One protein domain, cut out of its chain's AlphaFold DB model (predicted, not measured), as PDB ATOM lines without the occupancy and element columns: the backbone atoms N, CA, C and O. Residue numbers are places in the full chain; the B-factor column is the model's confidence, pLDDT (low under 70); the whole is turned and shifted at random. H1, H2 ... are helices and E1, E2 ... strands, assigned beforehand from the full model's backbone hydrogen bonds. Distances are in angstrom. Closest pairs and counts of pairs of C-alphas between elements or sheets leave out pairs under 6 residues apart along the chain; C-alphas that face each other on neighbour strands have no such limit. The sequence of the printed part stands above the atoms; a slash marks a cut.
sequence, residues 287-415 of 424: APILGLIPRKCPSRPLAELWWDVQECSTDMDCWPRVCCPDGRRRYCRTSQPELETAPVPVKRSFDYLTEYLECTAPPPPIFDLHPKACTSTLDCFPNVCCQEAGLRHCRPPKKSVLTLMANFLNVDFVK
ATOM      1  N   ALA A 287      18.357  42.089 -47.747       63.58
ATOM      2  CA  ALA A 287      18.704  41.323 -48.939       63.58
ATOM      3  C   ALA A 287      18.625  39.802 -48.648       63.58
ATOM      4  O   ALA A 287      19.235  39.326 -47.682       63.58
ATOM      5  N   PRO A 288      17.887  39.016 -49.455       61.71
ATOM      6  CA  PRO A 288      17.750  37.577 -49.249       61.71
ATOM      7  C   PRO A 288      19.094  36.855 -49.405       61.71
ATOM      8  O   PRO A 288      19.869  37.141 -50.321       61.71
ATOM      9  N   ILE A 289      19.356  35.863 -48.546       61.77
ATOM     10  CA  ILE A 289      20.531  34.992 -48.705       61.77
ATOM     11  C   ILE A 289      20.330  34.191 -49.993       61.77
ATOM     12  O   ILE A 289      19.322  33.496 -50.140       61.77
ATOM     13  N   LEU A 290      21.277  34.310 -50.930       62.52
ATOM     14  CA  LEU A 290      21.249  33.628 -52.232       62.52
ATOM     15  C   LEU A 290      19.973  33.906 -53.057       62.52
ATOM     16  O   LEU A 290      19.548  33.059 -53.839       62.52
ATOM     17  N   GLY A 291      19.326  35.065 -52.873       59.97
ATOM     18  CA  GLY A 291      18.161  35.470 -53.675       59.97
ATOM     19  C   GLY A 291      16.848  34.730 -53.374       59.97
ATOM     20  O   GLY A 291      15.825  35.077 -53.956       59.97
ATOM     21  N   LEU A 292      16.854  33.730 -52.486       60.43
ATOM     22  CA  LEU A 292      15.737  32.787 -52.322       60.43
ATOM     23  C   LEU A 292      15.150  32.757 -50.908       60.43
ATOM     24  O   LEU A 292      13.967  32.460 -50.757       60.43
ATOM     25  N   ILE A 293      15.946  33.051 -49.874       61.84
ATOM     26  CA  ILE A 293      15.495  32.946 -48.479       61.84
ATOM     27  C   ILE A 293      15.377  34.352 -47.883       61.84
ATOM     28  O   ILE A 293      16.409  35.008 -47.686       61.84
ATOM     29  N   PRO A 294      14.152  34.830 -47.590       64.82
ATOM     30  CA  PRO A 294      13.966  36.120 -46.949       64.82
ATOM     31  C   PRO A 294      14.591  36.093 -45.553       64.82
ATOM     32  O   PRO A 294      14.429  35.142 -44.782       64.82
ATOM     33  N   ARG A 295      15.340  37.150 -45.241       70.49
ATOM     34  CA  ARG A 295      15.954  37.354 -43.930       70.49
ATOM     35  C   ARG A 295      15.059  38.293 -43.141       70.49
ATOM     36  O   ARG A 295      14.750  39.376 -43.627       70.49
ATOM     37  N   LYS A 296      14.661  37.897 -41.935       75.33
ATOM     38  CA  LYS A 296      13.936  38.768 -41.005       75.33
ATOM     39  C   LYS A 296      14.780  39.024 -39.766       75.33
ATOM     40  O   LYS A 296      15.586  38.167 -39.370       75.33
ATOM     41  N   CYS A 297      14.595  40.196 -39.169       78.29
ATOM     42  CA  CYS A 297      15.135  40.461 -37.850       78.29
ATOM     43  C   CYS A 297      14.511  39.486 -36.850       78.29
ATOM     44  O   CYS A 297      13.299  39.250 -36.882       78.29
ATOM     45  N   PRO A 298      15.318  38.846 -35.991       72.56
ATOM     46  CA  PRO A 298      14.768  37.958 -34.989       72.56
ATOM     47  C   PRO A 298      13.960  38.790 -33.986       72.56
ATOM     48  O   PRO A 298      14.473  39.741 -33.403       72.56
ATOM     49  N   SER A 299      12.701  38.405 -33.754       67.73
ATOM     50  CA  SER A 299      11.819  39.091 -32.789       67.73
ATOM     51  C   SER A 299      12.376  39.120 -31.358       67.73
ATOM     52  O   SER A 299      11.973  39.955 -30.550       67.73
ATOM     53  N   ARG A 300      13.304  38.208 -31.035       68.56
ATOM     54  CA  ARG A 300      14.111  38.231 -29.813       68.56
ATOM     55  C   ARG A 300      15.575  37.978 -30.159       68.56
ATOM     56  O   ARG A 300      15.846  37.067 -30.942       68.56
ATOM     57  N   PRO A 301      16.520  38.736 -29.586       71.14
ATOM     58  CA  PRO A 301      17.930  38.562 -29.895       71.14
ATOM     59  C   PRO A 301      18.410  37.174 -29.457       71.14
ATOM     60  O   PRO A 301      18.049  36.684 -28.385       71.14
ATOM     61  N   LEU A 302      19.223  36.538 -30.300       71.41
ATOM     62  CA  LEU A 302      19.967  35.344 -29.918       71.41
ATOM     63  C   LEU A 302      21.238  35.766 -29.175       71.41
ATOM     64  O   LEU A 302      21.814  36.817 -29.460       71.41
ATOM     65  N   ALA A 303      21.692  34.925 -28.254       68.74
ATOM     66  CA  ALA A 303      22.960  35.076 -27.571       68.74
ATOM     67  C   ALA A 303      24.094  35.050 -28.602       68.74
ATOM     68  O   ALA A 303      24.327  34.055 -29.296       68.74
ATOM     69  N   GLU A 304      24.786  36.176 -28.731       69.47
ATOM     70  CA  GLU A 304      25.865  36.344 -29.696       69.47
ATOM     71  C   GLU A 304      27.122  35.707 -29.127       69.47
ATOM     72  O   GLU A 304      27.902  36.326 -28.414       69.47
ATOM     73  N   LEU A 305      27.271  34.416 -29.396       65.12
ATOM     74  CA  LEU A 305      28.216  33.567 -28.679       65.12
ATOM     75  C   LEU A 305      29.686  33.782 -29.133       65.12
ATOM     76  O   LEU A 305      30.601  33.292 -28.486       65.12
ATOM     77  N   TRP A 306      29.905  34.519 -30.237       67.28
ATOM     78  CA  TRP A 306      31.197  34.624 -30.947       67.28
ATOM     79  C   TRP A 306      31.456  36.002 -31.579       67.28
ATOM     80  O   TRP A 306      32.588  36.303 -31.939       67.28
ATOM     81  N   TRP A 307      30.415  36.812 -31.792       71.40
ATOM     82  CA  TRP A 307      30.495  38.053 -32.570       71.40
ATOM     83  C   TRP A 307      30.414  39.251 -31.650       71.40
ATOM     84  O   TRP A 307      29.617  39.205 -30.724       71.40
ATOM     85  N   ASP A 308      31.165  40.317 -31.918       73.07
ATOM     86  CA  ASP A 308      31.083  41.569 -31.162       73.07
ATOM     87  C   ASP A 308      29.842  42.395 -31.523       73.07
ATOM     88  O   ASP A 308      29.319  42.330 -32.640       73.07
ATOM     89  N   VAL A 309      29.364  43.176 -30.547       76.74
ATOM     90  CA  VAL A 309      28.251  44.110 -30.735       76.74
ATOM     91  C   VAL A 309      28.729  45.268 -31.598       76.74
ATOM     92  O   VAL A 309      29.525  46.089 -31.147       76.74
ATOM     93  N   GLN A 310      28.231  45.342 -32.829       79.07
ATOM     94  CA  GLN A 310      28.539  46.432 -33.749       79.07
ATOM     95  C   GLN A 310      27.271  47.204 -34.094       79.07
ATOM     96  O   GLN A 310      26.247  46.616 -34.455       79.07
ATOM     97  N   GLU A 311      27.354  48.525 -33.949       85.77
ATOM     98  CA  GLU A 311      26.361  49.451 -34.480       85.77
ATOM     99  C   GLU A 311      26.490  49.496 -35.999       85.77
ATOM    100  O   GLU A 311      27.595  49.532 -36.536       85.77
ATOM    101  N   CYS A 312      25.358  49.481 -36.688       85.94
ATOM    102  CA  CYS A 312      25.313  49.427 -38.141       85.94
ATOM    103  C   CYS A 312      24.335  50.453 -38.689       85.94
ATOM    104  O   CYS A 312      23.404  50.885 -38.010       85.94
ATOM    105  N   SER A 313      24.530  50.836 -39.943       84.54
ATOM    106  CA  SER A 313      23.582  51.682 -40.668       84.54
ATOM    107  C   SER A 313      22.835  50.880 -41.730       84.54
ATOM    108  O   SER A 313      21.628  51.072 -41.922       84.54
ATOM    109  N   THR A 314      23.544  49.938 -42.356       83.07
ATOM    110  CA  THR A 314      23.076  49.112 -43.466       83.07
ATOM    111  C   THR A 314      23.457  47.646 -43.265       83.07
ATOM    112  O   THR A 314      24.351  47.316 -42.490       83.07
ATOM    113  N   ASP A 315      22.801  46.745 -43.996       83.69
ATOM    114  CA  ASP A 315      23.117  45.310 -43.961       83.69
ATOM    115  C   ASP A 315      24.537  44.979 -44.429       83.69
ATOM    116  O   ASP A 315      25.073  43.932 -44.064       83.69
ATOM    117  N   MET A 316      25.151  45.858 -45.227       81.09
ATOM    118  CA  MET A 316      26.504  45.652 -45.742       81.09
ATOM    119  C   MET A 316      27.565  45.750 -44.644       81.09
ATOM    120  O   MET A 316      28.564  45.039 -44.714       81.09
ATOM    121  N   ASP A 317      27.308  46.546 -43.604       84.60
ATOM    122  CA  ASP A 317      28.213  46.724 -42.462       84.60
ATOM    123  C   ASP A 317      28.329  45.437 -41.624       84.60
ATOM    124  O   ASP A 317      29.321  45.201 -40.942       84.60
ATOM    125  N   CYS A 318      27.303  44.587 -41.684       82.85
ATOM    126  CA  CYS A 318      27.126  43.455 -40.783       82.85
ATOM    127  C   CYS A 318      27.442  42.096 -41.404       82.85
ATOM    128  O   CYS A 318      27.269  41.082 -40.729       82.85
ATOM    129  N   TRP A 319      27.839  42.030 -42.677       79.80
ATOM    130  CA  TRP A 319      27.889  40.779 -43.436       79.80
ATOM    131  C   TRP A 319      28.749  39.698 -42.740       79.80
ATOM    132  O   TRP A 319      29.899  39.965 -42.396       79.80
ATOM    133  N   PRO A 320      28.236  38.467 -42.508       76.95
ATOM    134  CA  PRO A 320      27.037  37.854 -43.087       76.95
ATOM    135  C   PRO A 320      25.735  38.100 -42.309       76.95
ATOM    136  O   PRO A 320      24.726  37.485 -42.633       76.95
ATOM    137  N   ARG A 321      25.720  38.932 -41.273       82.45
ATOM    138  CA  ARG A 321      24.563  39.273 -40.425       82.45
ATOM    139  C   ARG A 321      23.698  40.365 -41.086       82.45
ATOM    140  O   ARG A 321      24.000  40.801 -42.191       82.45
ATOM    141  N   VAL A 322      22.595  40.751 -40.445       83.89
ATOM    142  CA  VAL A 322      21.691  41.827 -40.906       83.89
ATOM    143  C   VAL A 322      21.656  42.962 -39.898       83.89
ATOM    144  O   VAL A 322      21.884  42.735 -38.710       83.89
ATOM    145  N   CYS A 323      21.380  44.175 -40.362       86.64
ATOM    146  CA  CYS A 323      21.332  45.353 -39.517       86.64
ATOM    147  C   CYS A 323      19.920  45.564 -38.961       86.64
ATOM    148  O   CYS A 323      19.048  46.092 -39.646       86.64
ATOM    149  N   CYS A 324      19.686  45.160 -37.712       85.72
ATOM    150  CA  CYS A 324      18.356  45.193 -37.105       85.72
ATOM    151  C   CYS A 324      18.175  46.379 -36.153       85.72
ATOM    152  O   CYS A 324      19.086  46.675 -35.371       85.72
ATOM    153  N   PRO A 325      17.005  47.038 -36.168       80.01
ATOM    154  CA  PRO A 325      16.690  48.083 -35.205       80.01
ATOM    155  C   PRO A 325      16.487  47.498 -33.799       80.01
ATOM    156  O   PRO A 325      15.725  46.556 -33.612       80.01
ATOM    157  N   ASP A 326      17.160  48.076 -32.804       76.40
ATOM    158  CA  ASP A 326      17.008  47.755 -31.381       76.40
ATOM    159  C   ASP A 326      16.826  49.068 -30.600       76.40
ATOM    160  O   ASP A 326      17.776  49.781 -30.247       76.40
ATOM    161  N   GLY A 327      15.564  49.462 -30.423       72.58
ATOM    162  CA  GLY A 327      15.204  50.752 -29.841       72.58
ATOM    163  C   GLY A 327      15.571  51.920 -30.760       72.58
ATOM    164  O   GLY A 327      14.944  52.109 -31.796       72.58
ATOM    165  N   ARG A 328      16.559  52.736 -30.364       72.50
ATOM    166  CA  ARG A 328      16.988  53.949 -31.101       72.50
ATOM    167  C   ARG A 328      18.208  53.741 -32.002       72.50
ATOM    168  O   ARG A 328      18.528  54.630 -32.787       72.50
ATOM    169  N   ARG A 329      18.918  52.624 -31.850       80.01
ATOM    170  CA  ARG A 329      20.134  52.300 -32.608       80.01
ATOM    171  C   ARG A 329      19.901  51.013 -33.386       80.01
ATOM    172  O   ARG A 329      18.979  50.260 -33.078       80.01
ATOM    173  N   ARG A 330      20.705  50.770 -34.416       83.76
ATOM    174  CA  ARG A 330      20.677  49.507 -35.156       83.76
ATOM    175  C   ARG A 330      21.949  48.737 -34.854       83.76
ATOM    176  O   ARG A 330      23.022  49.333 -34.778       83.76
ATOM    177  N   TYR A 331      21.817  47.431 -34.687       84.66
ATOM    178  CA  TYR A 331      22.941  46.546 -34.420       84.66
ATOM    179  C   TYR A 331      22.941  45.382 -35.390       84.66
ATOM    180  O   TYR A 331      21.887  44.909 -35.826       84.66
ATOM    181  N   CYS A 332      24.130  44.876 -35.686       85.51
ATOM    182  CA  CYS A 332      24.259  43.637 -36.429       85.51
ATOM    183  C   CYS A 332      23.617  42.501 -35.631       85.51
ATOM    184  O   CYS A 332      23.981  42.288 -34.480       85.51
ATOM    185  N   ARG A 333      22.686  41.747 -36.223       80.88
ATOM    186  CA  ARG A 333      21.987  40.589 -35.631       80.88
ATOM    187  C   ARG A 333      22.008  39.406 -36.591       80.88
ATOM    188  O   ARG A 333      21.952  39.563 -37.810       80.88
ATOM    189  N   THR A 334      22.093  38.192 -36.058       79.01
ATOM    190  CA  THR A 334      21.933  36.981 -36.875       79.01
ATOM    191  C   THR A 334      20.480  36.886 -37.334       79.01
ATOM    192  O   THR A 334      19.578  36.775 -36.507       79.01
ATOM    193  N   SER A 335      20.244  36.949 -38.646       74.57
ATOM    194  CA  SER A 335      18.894  36.843 -39.215       74.57
ATOM    195  C   SER A 335      18.243  35.515 -38.842       74.57
ATOM    196  O   SER A 335      18.891  34.474 -38.979       74.57
ATOM    197  N   GLN A 336      16.957  35.531 -38.492       70.92
ATOM    198  CA  GLN A 336      16.170  34.305 -38.413       70.92
ATOM    199  C   GLN A 336      15.760  33.918 -39.844       70.92
ATOM    200  O   GLN A 336      15.042  34.685 -40.493       70.92
ATOM    201  N   PRO A 337      16.245  32.789 -40.394       64.05
ATOM    202  CA  PRO A 337      15.792  32.340 -41.702       64.05
ATOM    203  C   PRO A 337      14.321  31.926 -41.597       64.05
ATOM    204  O   PRO A 337      13.948  31.172 -40.697       64.05
ATOM    205  N   GLU A 338      13.475  32.402 -42.511       62.60
ATOM    206  CA  GLU A 338      12.074  31.980 -42.574       62.60
ATOM    207  C   GLU A 338      12.011  30.540 -43.099       62.60
ATOM    208  O   GLU A 338      11.889  30.272 -44.292       62.60
ATOM    209  N   LEU A 339      12.147  29.579 -42.183       57.87
ATOM    210  CA  LEU A 339      12.219  28.151 -42.483       57.87
ATOM    211  C   LEU A 339      10.855  27.526 -42.836       57.87
ATOM    212  O   LEU A 339      10.649  26.323 -42.692       57.87
ATOM    213  N   GLU A 340       9.899  28.329 -43.299       55.21
ATOM    214  CA  GLU A 340       8.616  27.854 -43.830       55.21
ATOM    215  C   GLU A 340       8.796  27.101 -45.162       55.21
ATOM    216  O   GLU A 340       7.981  26.248 -45.498       55.21
ATOM    217  N   THR A 341       9.890  27.348 -45.893       57.52
ATOM    218  CA  THR A 341      10.182  26.689 -47.181       57.52
ATOM    219  C   THR A 341      11.107  25.468 -47.054       57.52
ATOM    220  O   THR A 341      11.274  24.725 -48.018       57.52
ATOM    221  N   ALA A 342      11.707  25.215 -45.885       56.92
ATOM    222  CA  ALA A 342      12.640  24.098 -45.720       56.92
ATOM    223  C   ALA A 342      11.937  22.793 -45.289       56.92
ATOM    224  O   ALA A 342      10.912  22.836 -44.603       56.92
ATOM    225  N   PRO A 343      12.501  21.614 -45.620       57.83
ATOM    226  CA  PRO A 343      11.956  20.331 -45.192       57.83
ATOM    227  C   PRO A 343      11.799  20.254 -43.664       57.83
ATOM    228  O   PRO A 343      12.736  20.527 -42.911       57.83
ATOM    229  N   VAL A 344      10.629  19.791 -43.210       60.20
ATOM    230  CA  VAL A 344      10.228  19.628 -41.795       60.20
ATOM    231  C   VAL A 344      11.304  19.036 -40.857       60.20
ATOM    232  O   VAL A 344      11.408  19.526 -39.729       60.20
ATOM    233  N   PRO A 345      12.121  18.026 -41.238       59.39
ATOM    234  CA  PRO A 345      13.139  17.495 -40.325       59.39
ATOM    235  C   PRO A 345      14.260  18.492 -40.000       59.39
ATOM    236  O   PRO A 345      14.767  18.475 -38.883       59.39
ATOM    237  N   VAL A 346      14.603  19.390 -40.926       58.21
ATOM    238  CA  VAL A 346      15.646  20.410 -40.728       58.21
ATOM    239  C   VAL A 346      15.122  21.554 -39.853       58.21
ATOM    240  O   VAL A 346      15.844  22.082 -39.011       58.21
ATOM    241  N   LYS A 347      13.829  21.877 -39.973       58.03
ATOM    242  CA  LYS A 347      13.159  22.914 -39.174       58.03
ATOM    243  C   LYS A 347      13.248  22.668 -37.676       58.03
ATOM    244  O   LYS A 347      13.661  23.551 -36.934       58.03
ATOM    245  N   ARG A 348      12.983  21.436 -37.241       59.81
ATOM    246  CA  ARG A 348      13.013  21.100 -35.813       59.81
ATOM    247  C   ARG A 348      14.391  21.279 -35.181       59.81
ATOM    248  O   ARG A 348      14.476  21.851 -34.104       59.81
ATOM    249  N   SER A 349      15.466  20.821 -35.822       60.15
ATOM    250  CA  SER A 349      16.812  20.933 -35.239       60.15
ATOM    251  C   SER A 349      17.276  22.383 -35.090       60.15
ATOM    252  O   SER A 349      17.900  22.718 -34.085       60.15
ATOM    253  N   PHE A 350      16.948  23.247 -36.058       61.79
ATOM    254  CA  PHE A 350      17.292  24.667 -35.968       61.79
ATOM    255  C   PHE A 350      16.434  25.399 -34.933       61.79
ATOM    256  O   PHE A 350      16.982  26.183 -34.159       61.79
ATOM    257  N   ASP A 351      15.138  25.099 -34.837       61.40
ATOM    258  CA  ASP A 351      14.265  25.702 -33.824       61.40
ATOM    259  C   ASP A 351      14.748  25.370 -32.398       61.40
ATOM    260  O   ASP A 351      14.873  26.260 -31.564       61.40
ATOM    261  N   TYR A 352      15.136  24.119 -32.121       58.99
ATOM    262  CA  TYR A 352      15.567  23.732 -30.770       58.99
ATOM    263  C   TYR A 352      16.888  24.376 -30.321       58.99
ATOM    264  O   TYR A 352      17.028  24.725 -29.147       58.99
ATOM    265  N   LEU A 353      17.860  24.538 -31.226       62.29
ATOM    266  CA  LEU A 353      19.125  25.212 -30.904       62.29
ATOM    267  C   LEU A 353      18.946  26.728 -30.784       62.29
ATOM    268  O   LEU A 353      19.534  27.351 -29.899       62.29
ATOM    269  N   THR A 354      18.124  27.320 -31.652       64.59
ATOM    270  CA  THR A 354      17.861  28.764 -31.612       64.59
ATOM    271  C   THR A 354      17.084  29.158 -30.363       64.59
ATOM    272  O   THR A 354      17.415  30.177 -29.771       64.59
ATOM    273  N   GLU A 355      16.153  28.329 -29.883       61.41
ATOM    274  CA  GLU A 355      15.427  28.552 -28.626       61.41
ATOM    275  C   GLU A 355      16.318  28.480 -27.375       61.41
ATOM    276  O   GLU A 355      16.052  29.182 -26.400       61.41
ATOM    277  N   TYR A 356      17.367  27.647 -27.370       59.36
ATOM    278  CA  TYR A 356      18.321  27.593 -26.251       59.36
ATOM    279  C   TYR A 356      19.180  28.863 -26.174       59.36
ATOM    280  O   TYR A 356      19.511  29.337 -25.090       59.36
ATOM    281  N   LEU A 357      19.498  29.436 -27.334       67.70
ATOM    282  CA  LEU A 357      20.243  30.687 -27.452       67.70
ATOM    283  C   LEU A 357      19.333  31.921 -27.446       67.70
ATOM    284  O   LEU A 357      19.840  33.036 -27.487       67.70
ATOM    285  N   GLU A 358      18.012  31.759 -27.412       76.71
ATOM    286  CA  GLU A 358      17.084  32.883 -27.433       76.71
ATOM    287  C   GLU A 358      17.030  33.539 -26.052       76.71
ATOM    288  O   GLU A 358      16.716  32.913 -25.032       76.71
ATOM    289  N   CYS A 359      17.307  34.837 -26.036       76.73
ATOM    290  CA  CYS A 359      17.272  35.642 -24.833       76.73
ATOM    291  C   CYS A 359      15.844  35.784 -24.293       76.73
ATOM    292  O   CYS A 359      14.867  35.943 -25.039       76.73
ATOM    293  N   THR A 360      15.707  35.747 -22.967       79.10
ATOM    294  CA  THR A 360      14.480  36.196 -22.304       79.10
ATOM    295  C   THR A 360      14.359  37.714 -22.431       79.10
ATOM    296  O   THR A 360      15.362  38.419 -22.495       79.10
ATOM    297  N   ALA A 361      13.127  38.220 -22.552       73.26
ATOM    298  CA  ALA A 361      12.897  39.658 -22.680       73.26
ATOM    299  C   ALA A 361      13.380  40.393 -21.414       73.26
ATOM    300  O   ALA A 361      13.224  39.833 -20.322       73.26
ATOM    301  N   PRO A 362      13.923  41.620 -21.542       71.04
ATOM    302  CA  PRO A 362      14.420  42.373 -20.400       71.04
ATOM    303  C   PRO A 362      13.293  42.582 -19.376       71.04
ATOM    304  O   PRO A 362      12.172  42.937 -19.769       71.04
ATOM    305  N   PRO A 363      13.547  42.359 -18.074       72.12
ATOM    306  CA  PRO A 363      12.589  42.724 -17.043       72.12
ATOM    307  C   PRO A 363      12.344  44.241 -17.082       72.12
ATOM    308  O   PRO A 363      13.224  44.997 -17.501       72.12
ATOM    309  N   PRO A 364      11.180  44.724 -16.615       75.11
ATOM    310  CA  PRO A 364      10.996  46.148 -16.366       75.11
ATOM    311  C   PRO A 364      12.148  46.691 -15.500       75.11
ATOM    312  O   PRO A 364      12.557  45.999 -14.565       75.11
ATOM    313  N   PRO A 365      12.646  47.918 -15.746       68.47
ATOM    314  CA  PRO A 365      13.869  48.441 -15.119       68.47
ATOM    315  C   PRO A 365      13.835  48.477 -13.580       68.47
ATOM    316  O   PRO A 365      14.880  48.478 -12.945       68.47
ATOM    317  N   ILE A 366      12.648  48.443 -12.965       74.77
ATOM    318  CA  ILE A 366      12.475  48.328 -11.506       74.77
ATOM    319  C   ILE A 366      12.847  46.948 -10.935       74.77
ATOM    320  O   ILE A 366      13.119  46.842  -9.747       74.77
ATOM    321  N   PHE A 367      12.844  45.893 -11.754       69.54
ATOM    322  CA  PHE A 367      13.129  44.513 -11.338       69.54
ATOM    323  C   PHE A 367      14.527  44.046 -11.743       69.54
ATOM    324  O   PHE A 367      14.925  42.934 -11.402       69.54
ATOM    325  N   ASP A 368      15.272  44.887 -12.453       72.31
ATOM    326  CA  ASP A 368      16.604  44.583 -12.961       72.31
ATOM    327  C   ASP A 368      17.625  45.563 -12.382       72.31
ATOM    328  O   ASP A 368      18.342  46.250 -13.103       72.31
ATOM    329  N   LEU A 369      17.642  45.673 -11.047       72.56
ATOM    330  CA  LEU A 369      18.440  46.679 -10.339       72.56
ATOM    331  C   LEU A 369      19.951  46.554 -10.598       72.56
ATOM    332  O   LEU A 369      20.663  47.543 -10.467       72.56
ATOM    333  N   HIS A 370      20.444  45.368 -10.969       70.06
ATOM    334  CA  HIS A 370      21.867  45.121 -11.217       70.06
ATOM    335  C   HIS A 370      22.063  44.054 -12.306       70.06
ATOM    336  O   HIS A 370      22.299  42.880 -11.987       70.06
ATOM    337  N   PRO A 371      21.968  44.418 -13.594       79.01
ATOM    338  CA  PRO A 371      22.166  43.458 -14.662       79.01
ATOM    339  C   PRO A 371      23.650  43.067 -14.725       79.01
ATOM    340  O   PRO A 371      24.541  43.913 -14.816       79.01
ATOM    341  N   LYS A 372      23.941  41.764 -14.644       82.86
ATOM    342  CA  LYS A 372      25.322  41.262 -14.710       82.86
ATOM    343  C   LYS A 372      25.865  41.455 -16.120       82.86
ATOM    344  O   LYS A 372      25.415  40.763 -17.031       82.86
ATOM    345  N   ALA A 373      26.814  42.371 -16.289       85.76
ATOM    346  CA  ALA A 373      27.495  42.568 -17.560       85.76
ATOM    347  C   ALA A 373      28.312  41.325 -17.942       85.76
ATOM    348  O   ALA A 373      28.917  40.690 -17.079       85.76
ATOM    349  N   CYS A 374      28.334  40.981 -19.227       83.84
ATOM    350  CA  CYS A 374      29.057  39.815 -19.731       83.84
ATOM    351  C   CYS A 374      29.768  40.115 -21.045       83.84
ATOM    352  O   CYS A 374      29.300  40.916 -21.853       83.84
ATOM    353  N   THR A 375      30.904  39.458 -21.275       82.94
ATOM    354  CA  THR A 375      31.621  39.557 -22.553       82.94
ATOM    355  C   THR A 375      31.315  38.364 -23.443       82.94
ATOM    356  O   THR A 375      31.139  38.530 -24.650       82.94
ATOM    357  N   SER A 376      31.158  37.187 -22.838       79.59
ATOM    358  CA  SER A 376      30.839  35.931 -23.505       79.59
ATOM    359  C   SER A 376      29.747  35.173 -22.751       79.59
ATOM    360  O   SER A 376      29.492  35.413 -21.571       79.59
ATOM    361  N   THR A 377      29.088  34.221 -23.416       77.64
ATOM    362  CA  THR A 377      28.111  33.332 -22.762       77.64
ATOM    363  C   THR A 377      28.738  32.436 -21.694       77.64
ATOM    364  O   THR A 377      28.023  31.988 -20.801       77.64
ATOM    365  N   LEU A 378      30.057  32.221 -21.741       79.49
ATOM    366  CA  LEU A 378      30.800  31.470 -20.725       79.49
ATOM    367  C   LEU A 378      30.825  32.182 -19.364       79.49
ATOM    368  O   LEU A 378      30.768  31.513 -18.338       79.49
ATOM    369  N   ASP A 379      30.809  33.520 -19.352       83.01
ATOM    370  CA  ASP A 379      30.800  34.323 -18.118       83.01
ATOM    371  C   ASP A 379      29.478  34.172 -17.347       83.01
ATOM    372  O   ASP A 379      29.399  34.412 -16.143       83.01
ATOM    373  N   CYS A 380      28.419  33.787 -18.058       80.65
ATOM    374  CA  CYS A 380      27.063  33.728 -17.537       80.65
ATOM    375  C   CYS A 380      26.609  32.322 -17.153       80.65
ATOM    376  O   CYS A 380      25.489  32.202 -16.662       80.65
ATOM    377  N   PHE A 381      27.406  31.270 -17.372       80.93
ATOM    378  CA  PHE A 381      26.951  29.883 -17.235       80.93
ATOM    379  C   PHE A 381      26.317  29.622 -15.850       80.93
ATOM    380  O   PHE A 381      26.953  29.908 -14.833       80.93
ATOM    381  N   PRO A 382      25.067  29.108 -15.767       74.03
ATOM    382  CA  PRO A 382      24.256  28.435 -16.803       74.03
ATOM    383  C   PRO A 382      23.336  29.339 -17.656       74.03
ATOM    384  O   PRO A 382      22.544  28.837 -18.455       74.03
ATOM    385  N   ASN A 383      23.394  30.655 -17.468       83.39
ATOM    386  CA  ASN A 383      22.656  31.656 -18.239       83.39
ATOM    387  C   ASN A 383      23.358  31.992 -19.567       83.39
ATOM    388  O   ASN A 383      24.496  31.596 -19.810       83.39
ATOM    389  N   VAL A 384      22.680  32.753 -20.424       81.17
ATOM    390  CA  VAL A 384      23.200  33.202 -21.720       81.17
ATOM    391  C   VAL A 384      23.512  34.698 -21.699       81.17
ATOM    392  O   VAL A 384      22.811  35.484 -21.066       81.17
ATOM    393  N   CYS A 385      24.579  35.097 -22.388       84.84
ATOM    394  CA  CYS A 385      24.949  36.501 -22.538       84.84
ATOM    395  C   CYS A 385      24.138  37.131 -23.678       84.84
ATOM    396  O   CYS A 385      24.282  36.753 -24.842       84.84
ATOM    397  N   CYS A 386      23.265  38.071 -23.329       84.64
ATOM    398  CA  CYS A 386      22.265  38.654 -24.211       84.64
ATOM    399  C   CYS A 386      22.544  40.128 -24.454       84.64
ATOM    400  O   CYS A 386      22.792  40.875 -23.513       84.64
ATOM    401  N   GLN A 387      22.495  40.553 -25.716       80.37
ATOM    402  CA  GLN A 387      22.678  41.960 -26.058       80.37
ATOM    403  C   GLN A 387      21.339  42.700 -26.041       80.37
ATOM    404  O   GLN A 387      20.430  42.356 -26.798       80.37
ATOM    405  N   GLU A 388      21.291  43.772 -25.257       76.87
ATOM    406  CA  GLU A 388      20.163  44.679 -25.063       76.87
ATOM    407  C   GLU A 388      20.651  46.120 -25.256       76.87
ATOM    408  O   GLU A 388      21.524  46.589 -24.524       76.87
ATOM    409  N   ALA A 389      20.128  46.825 -26.267       73.58
ATOM    410  CA  ALA A 389      20.432  48.239 -26.525       73.58
ATOM    411  C   ALA A 389      21.938  48.594 -26.606       73.58
ATOM    412  O   ALA A 389      22.317  49.737 -26.354       73.58
ATOM    413  N   GLY A 390      22.788  47.636 -26.995       73.41
ATOM    414  CA  GLY A 390      24.239  47.814 -27.153       73.41
ATOM    415  C   GLY A 390      25.085  47.293 -25.989       73.41
ATOM    416  O   GLY A 390      26.290  47.123 -26.154       73.41
ATOM    417  N   LEU A 391      24.475  46.979 -24.842       78.55
ATOM    418  CA  LEU A 391      25.148  46.343 -23.707       78.55
ATOM    419  C   LEU A 391      24.817  44.853 -23.649       78.55
ATOM    420  O   LEU A 391      23.802  44.401 -24.174       78.55
ATOM    421  N   ARG A 392      25.693  44.082 -23.008       82.93
ATOM    422  CA  ARG A 392      25.550  42.639 -22.832       82.93
ATOM    423  C   ARG A 392      25.261  42.303 -21.380       82.93
ATOM    424  O   ARG A 392      26.066  42.649 -20.520       82.93
ATOM    425  N   HIS A 393      24.169  41.590 -21.130       87.22
ATOM    426  CA  HIS A 393      23.762  41.167 -19.794       87.22
ATOM    427  C   HIS A 393      23.457  39.670 -19.738       87.22
ATOM    428  O   HIS A 393      22.902  39.094 -20.677       87.22
ATOM    429  N   CYS A 394      23.800  39.029 -18.623       86.03
ATOM    430  CA  CYS A 394      23.436  37.640 -18.383       86.03
ATOM    431  C   CYS A 394      21.922  37.520 -18.185       86.03
ATOM    432  O   CYS A 394      21.372  38.059 -17.222       86.03
ATOM    433  N   ARG A 395      21.257  36.764 -19.059       85.17
ATOM    434  CA  ARG A 395      19.827  36.465 -18.979       85.17
ATOM    435  C   ARG A 395      19.586  34.959 -18.942       85.17
ATOM    436  O   ARG A 395      20.310  34.203 -19.592       85.17
ATOM    437  N   PRO A 396      18.570  34.493 -18.207       80.66
ATOM    438  CA  PRO A 396      18.199  33.089 -18.248       80.66
ATOM    439  C   PRO A 396      17.716  32.710 -19.659       80.66
ATOM    440  O   PRO A 396      16.985  33.493 -20.277       80.66
ATOM    441  N   PRO A 397      18.107  31.539 -20.191       74.46
ATOM    442  CA  PRO A 397      17.624  31.066 -21.482       74.46
ATOM    443  C   PRO A 397      16.133  30.720 -21.409       74.46
ATOM    444  O   PRO A 397      15.615  30.324 -20.363       74.46
ATOM    445  N   LYS A 398      15.435  30.813 -22.545       70.25
ATOM    446  CA  LYS A 398      14.017  30.417 -22.668       70.25
ATOM    447  C   LYS A 398      13.771  28.951 -22.302       70.25
ATOM    448  O   LYS A 398      12.704  28.620 -21.785       70.25
ATOM    449  N   LYS A 399      14.729  28.072 -22.611       64.75
ATOM    450  CA  LYS A 399      14.681  26.635 -22.320       64.75
ATOM    451  C   LYS A 399      15.977  26.206 -21.640       64.75
ATOM    452  O   LYS A 399      17.067  26.571 -22.065       64.75
ATOM    453  N   SER A 400      15.839  25.447 -20.557       61.77
ATOM    454  CA  SER A 400      16.961  25.009 -19.724       61.77
ATOM    455  C   SER A 400      17.894  24.031 -20.452       61.77
ATOM    456  O   SER A 400      17.451  23.268 -21.313       61.77
ATOM    457  N   VAL A 401      19.168  23.989 -20.044       59.88
ATOM    458  CA  VAL A 401      20.172  23.000 -20.505       59.88
ATOM    459  C   VAL A 401      19.655  21.564 -20.374       59.88
ATOM    460  O   VAL A 401      19.898  20.733 -21.245       59.88
ATOM    461  N   LEU A 402      18.875  21.283 -19.324       56.75
ATOM    462  CA  LEU A 402      18.249  19.980 -19.084       56.75
ATOM    463  C   LEU A 402      17.333  19.556 -20.237       56.75
ATOM    464  O   LEU A 402      17.324  18.391 -20.617       56.75
ATOM    465  N   THR A 403      16.605  20.496 -20.842       59.41
ATOM    466  CA  THR A 403      15.747  20.228 -22.005       59.41
ATOM    467  C   THR A 403      16.573  19.919 -23.255       59.41
ATOM    468  O   THR A 403      16.179  19.079 -24.062       59.41
ATOM    469  N   LEU A 404      17.738  20.556 -23.404       58.73
ATOM    470  CA  LEU A 404      18.664  20.287 -24.501       58.73
ATOM    471  C   LEU A 404      19.286  18.890 -24.347       58.73
ATOM    472  O   LEU A 404      19.193  18.079 -25.265       58.73
ATOM    473  N   MET A 405      19.812  18.554 -23.166       58.80
ATOM    474  CA  MET A 405      20.394  17.230 -22.900       58.80
ATOM    475  C   MET A 405      19.356  16.104 -22.980       58.80
ATOM    476  O   MET A 405      19.624  15.070 -23.588       58.80
ATOM    477  N   ALA A 406      18.147  16.305 -22.448       58.83
ATOM    478  CA  ALA A 406      17.076  15.312 -22.528       58.83
ATOM    479  C   ALA A 406      16.656  15.011 -23.976       58.83
ATOM    480  O   ALA A 406      16.283  13.881 -24.284       58.83
ATOM    481  N   ASN A 407      16.747  15.991 -24.879       57.86
ATOM    482  CA  ASN A 407      16.476  15.776 -26.296       57.86
ATOM    483  C   ASN A 407      17.641  15.078 -27.001       57.86
ATOM    484  O   ASN A 407      17.395  14.107 -27.707       57.86
ATOM    485  N   PHE A 408      18.895  15.483 -26.763       56.84
ATOM    486  CA  PHE A 408      20.064  14.781 -27.318       56.84
ATOM    487  C   PHE A 408      20.100  13.298 -26.919       56.84
ATOM    488  O   PHE A 408      20.455  12.443 -27.729       56.84
ATOM    489  N   LEU A 409      19.663  12.974 -25.700       58.63
ATOM    490  CA  LEU A 409      19.613  11.598 -25.214       58.63
ATOM    491  C   LEU A 409      18.385  10.813 -25.725       58.63
ATOM    492  O   LEU A 409      18.465   9.593 -25.863       58.63
ATOM    493  N   ASN A 410      17.277  11.476 -26.080       57.59
ATOM    494  CA  ASN A 410      16.057  10.792 -26.533       57.59
ATOM    495  C   ASN A 410      16.062  10.359 -28.009       57.59
ATOM    496  O   ASN A 410      15.387   9.385 -28.339       57.59
ATOM    497  N   VAL A 411      16.780  11.040 -28.913       55.74
ATOM    498  CA  VAL A 411      16.650  10.740 -30.360       55.74
ATOM    499  C   VAL A 411      17.624   9.660 -30.852       55.74
ATOM    500  O   VAL A 411      17.260   8.876 -31.729       55.74
ATOM    501  N   ASP A 412      18.816   9.551 -30.255       56.70
ATOM    502  CA  ASP A 412      19.855   8.612 -30.713       56.70
ATOM    503  C   ASP A 412      20.167   7.486 -29.723       56.70
ATOM    504  O   ASP A 412      20.385   6.352 -30.150       56.70
ATOM    505  N   PHE A 413      20.140   7.738 -28.409       55.14
ATOM    506  CA  PHE A 413      20.495   6.702 -27.436       55.14
ATOM    507  C   PHE A 413      19.369   5.680 -27.275       55.14
ATOM    508  O   PHE A 413      19.628   4.493 -27.380       55.14
ATOM    509  N   VAL A 414      18.105   6.101 -27.155       55.73
ATOM    510  CA  VAL A 414      16.967   5.167 -27.013       55.73
ATOM    511  C   VAL A 414      16.769   4.311 -28.268       55.73
ATOM    512  O   VAL A 414      16.454   3.130 -28.162       55.73
ATOM    513  N   LYS A 415      17.022   4.856 -29.465       56.95
ATOM    514  CA  LYS A 415      16.889   4.106 -30.724       56.95
ATOM    515  C   LYS A 415      18.061   3.146 -30.960       56.95
ATOM    516  O   LYS A 415      17.828   2.022 -31.394       56.95
TER     517      LYS A 415
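AT A GLANCE: This is residues 287 to 415 of the 424 residues of an uncharacterized protein of Drosophila melanogaster (UniProt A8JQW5). Two small heads, each a short helix beside a two-stranded hairpin (H1 with E1 and E2; H3 with E3 and E4), lie towards one end, and the two longer helices, H2 and H4, extend towards the other with few contacts between them. Two long stretches without named elements, residues 287 to 314 and 357 to 376, run through and round this arrangement, and residues 364 to 369 and 408 to 415 stick out. The printed part has 129 residues with four named helices and four named strands, in the order H1 E1 E2 H2 H3 E3 E4 H4; the two sheets, E1 - E2 and E3 - E4, are antiparallel. The class is mixed, helices and strands, with under half of the residues, 52, in named elements. The whole is compact, with a radius of gyration of the C-alphas of 16.1 A and spans of 48 by 41 by 23 A.

HOW THE PARTS SIT: E1, residues 322 to 326, and E2, residues 329 to 333, form an antiparallel hairpin at 138 degrees, with N 324 and O 331 within hydrogen-bond range at 2.9 A. H1, residues 315 to 318, comes closest to E1 at the C-alphas of Asp 315 and Cys 323, 4.8 A apart. E3, residues 384 to 388, and E4, residues 391 to 395, form the second antiparallel hairpin at 140 degrees, with N 386 and O 393 at 2.9 A. H3, residues 377 to 380, comes closest to E3 at the C-alphas of Thr 377 and Cys 385, 4.5 A apart. The closest C-alphas of E1 and E3 are those of Asp 326 and Glu 388, 7.7 A apart. H2, residues 344 to 356, and H4, residues 401 to 411, only just touch, with 3 pairs of C-alphas within 8 A, H2 with residues 352 to 356 alone; the closest C-alphas are those of Tyr 356 and Leu 404, 7.5 A apart. They run opposite ways at a shallow tilt of 23 degrees. H1 and H3 are among the pairs that are apart. Every O i to N i+4 pair is within hydrogen-bond range in H4 and 7 of 9 in H2; H1 and H3 are too short for one.

IN THESE COORDINATES: H1 begins at C-alpha 315 (23.117, 45.310, -43.961). H2 is 19.2 A long and H4 16.1 A, ending at C-alpha 411 (16.650, 10.740, -30.360). E1, E2 and E4 are 12.2 A long and E3 is 12.3 A.

THE WHOLE: The C-alphas farthest apart, those of Arg 328 and Lys 415, are 49.8 A apart. The printed part has no cut, and the link from H2 to H3 is long. The mean pLDDT of the printed part is 71.4; 54 residues are under 70, among them residues 337 to 357 and 399 to 415.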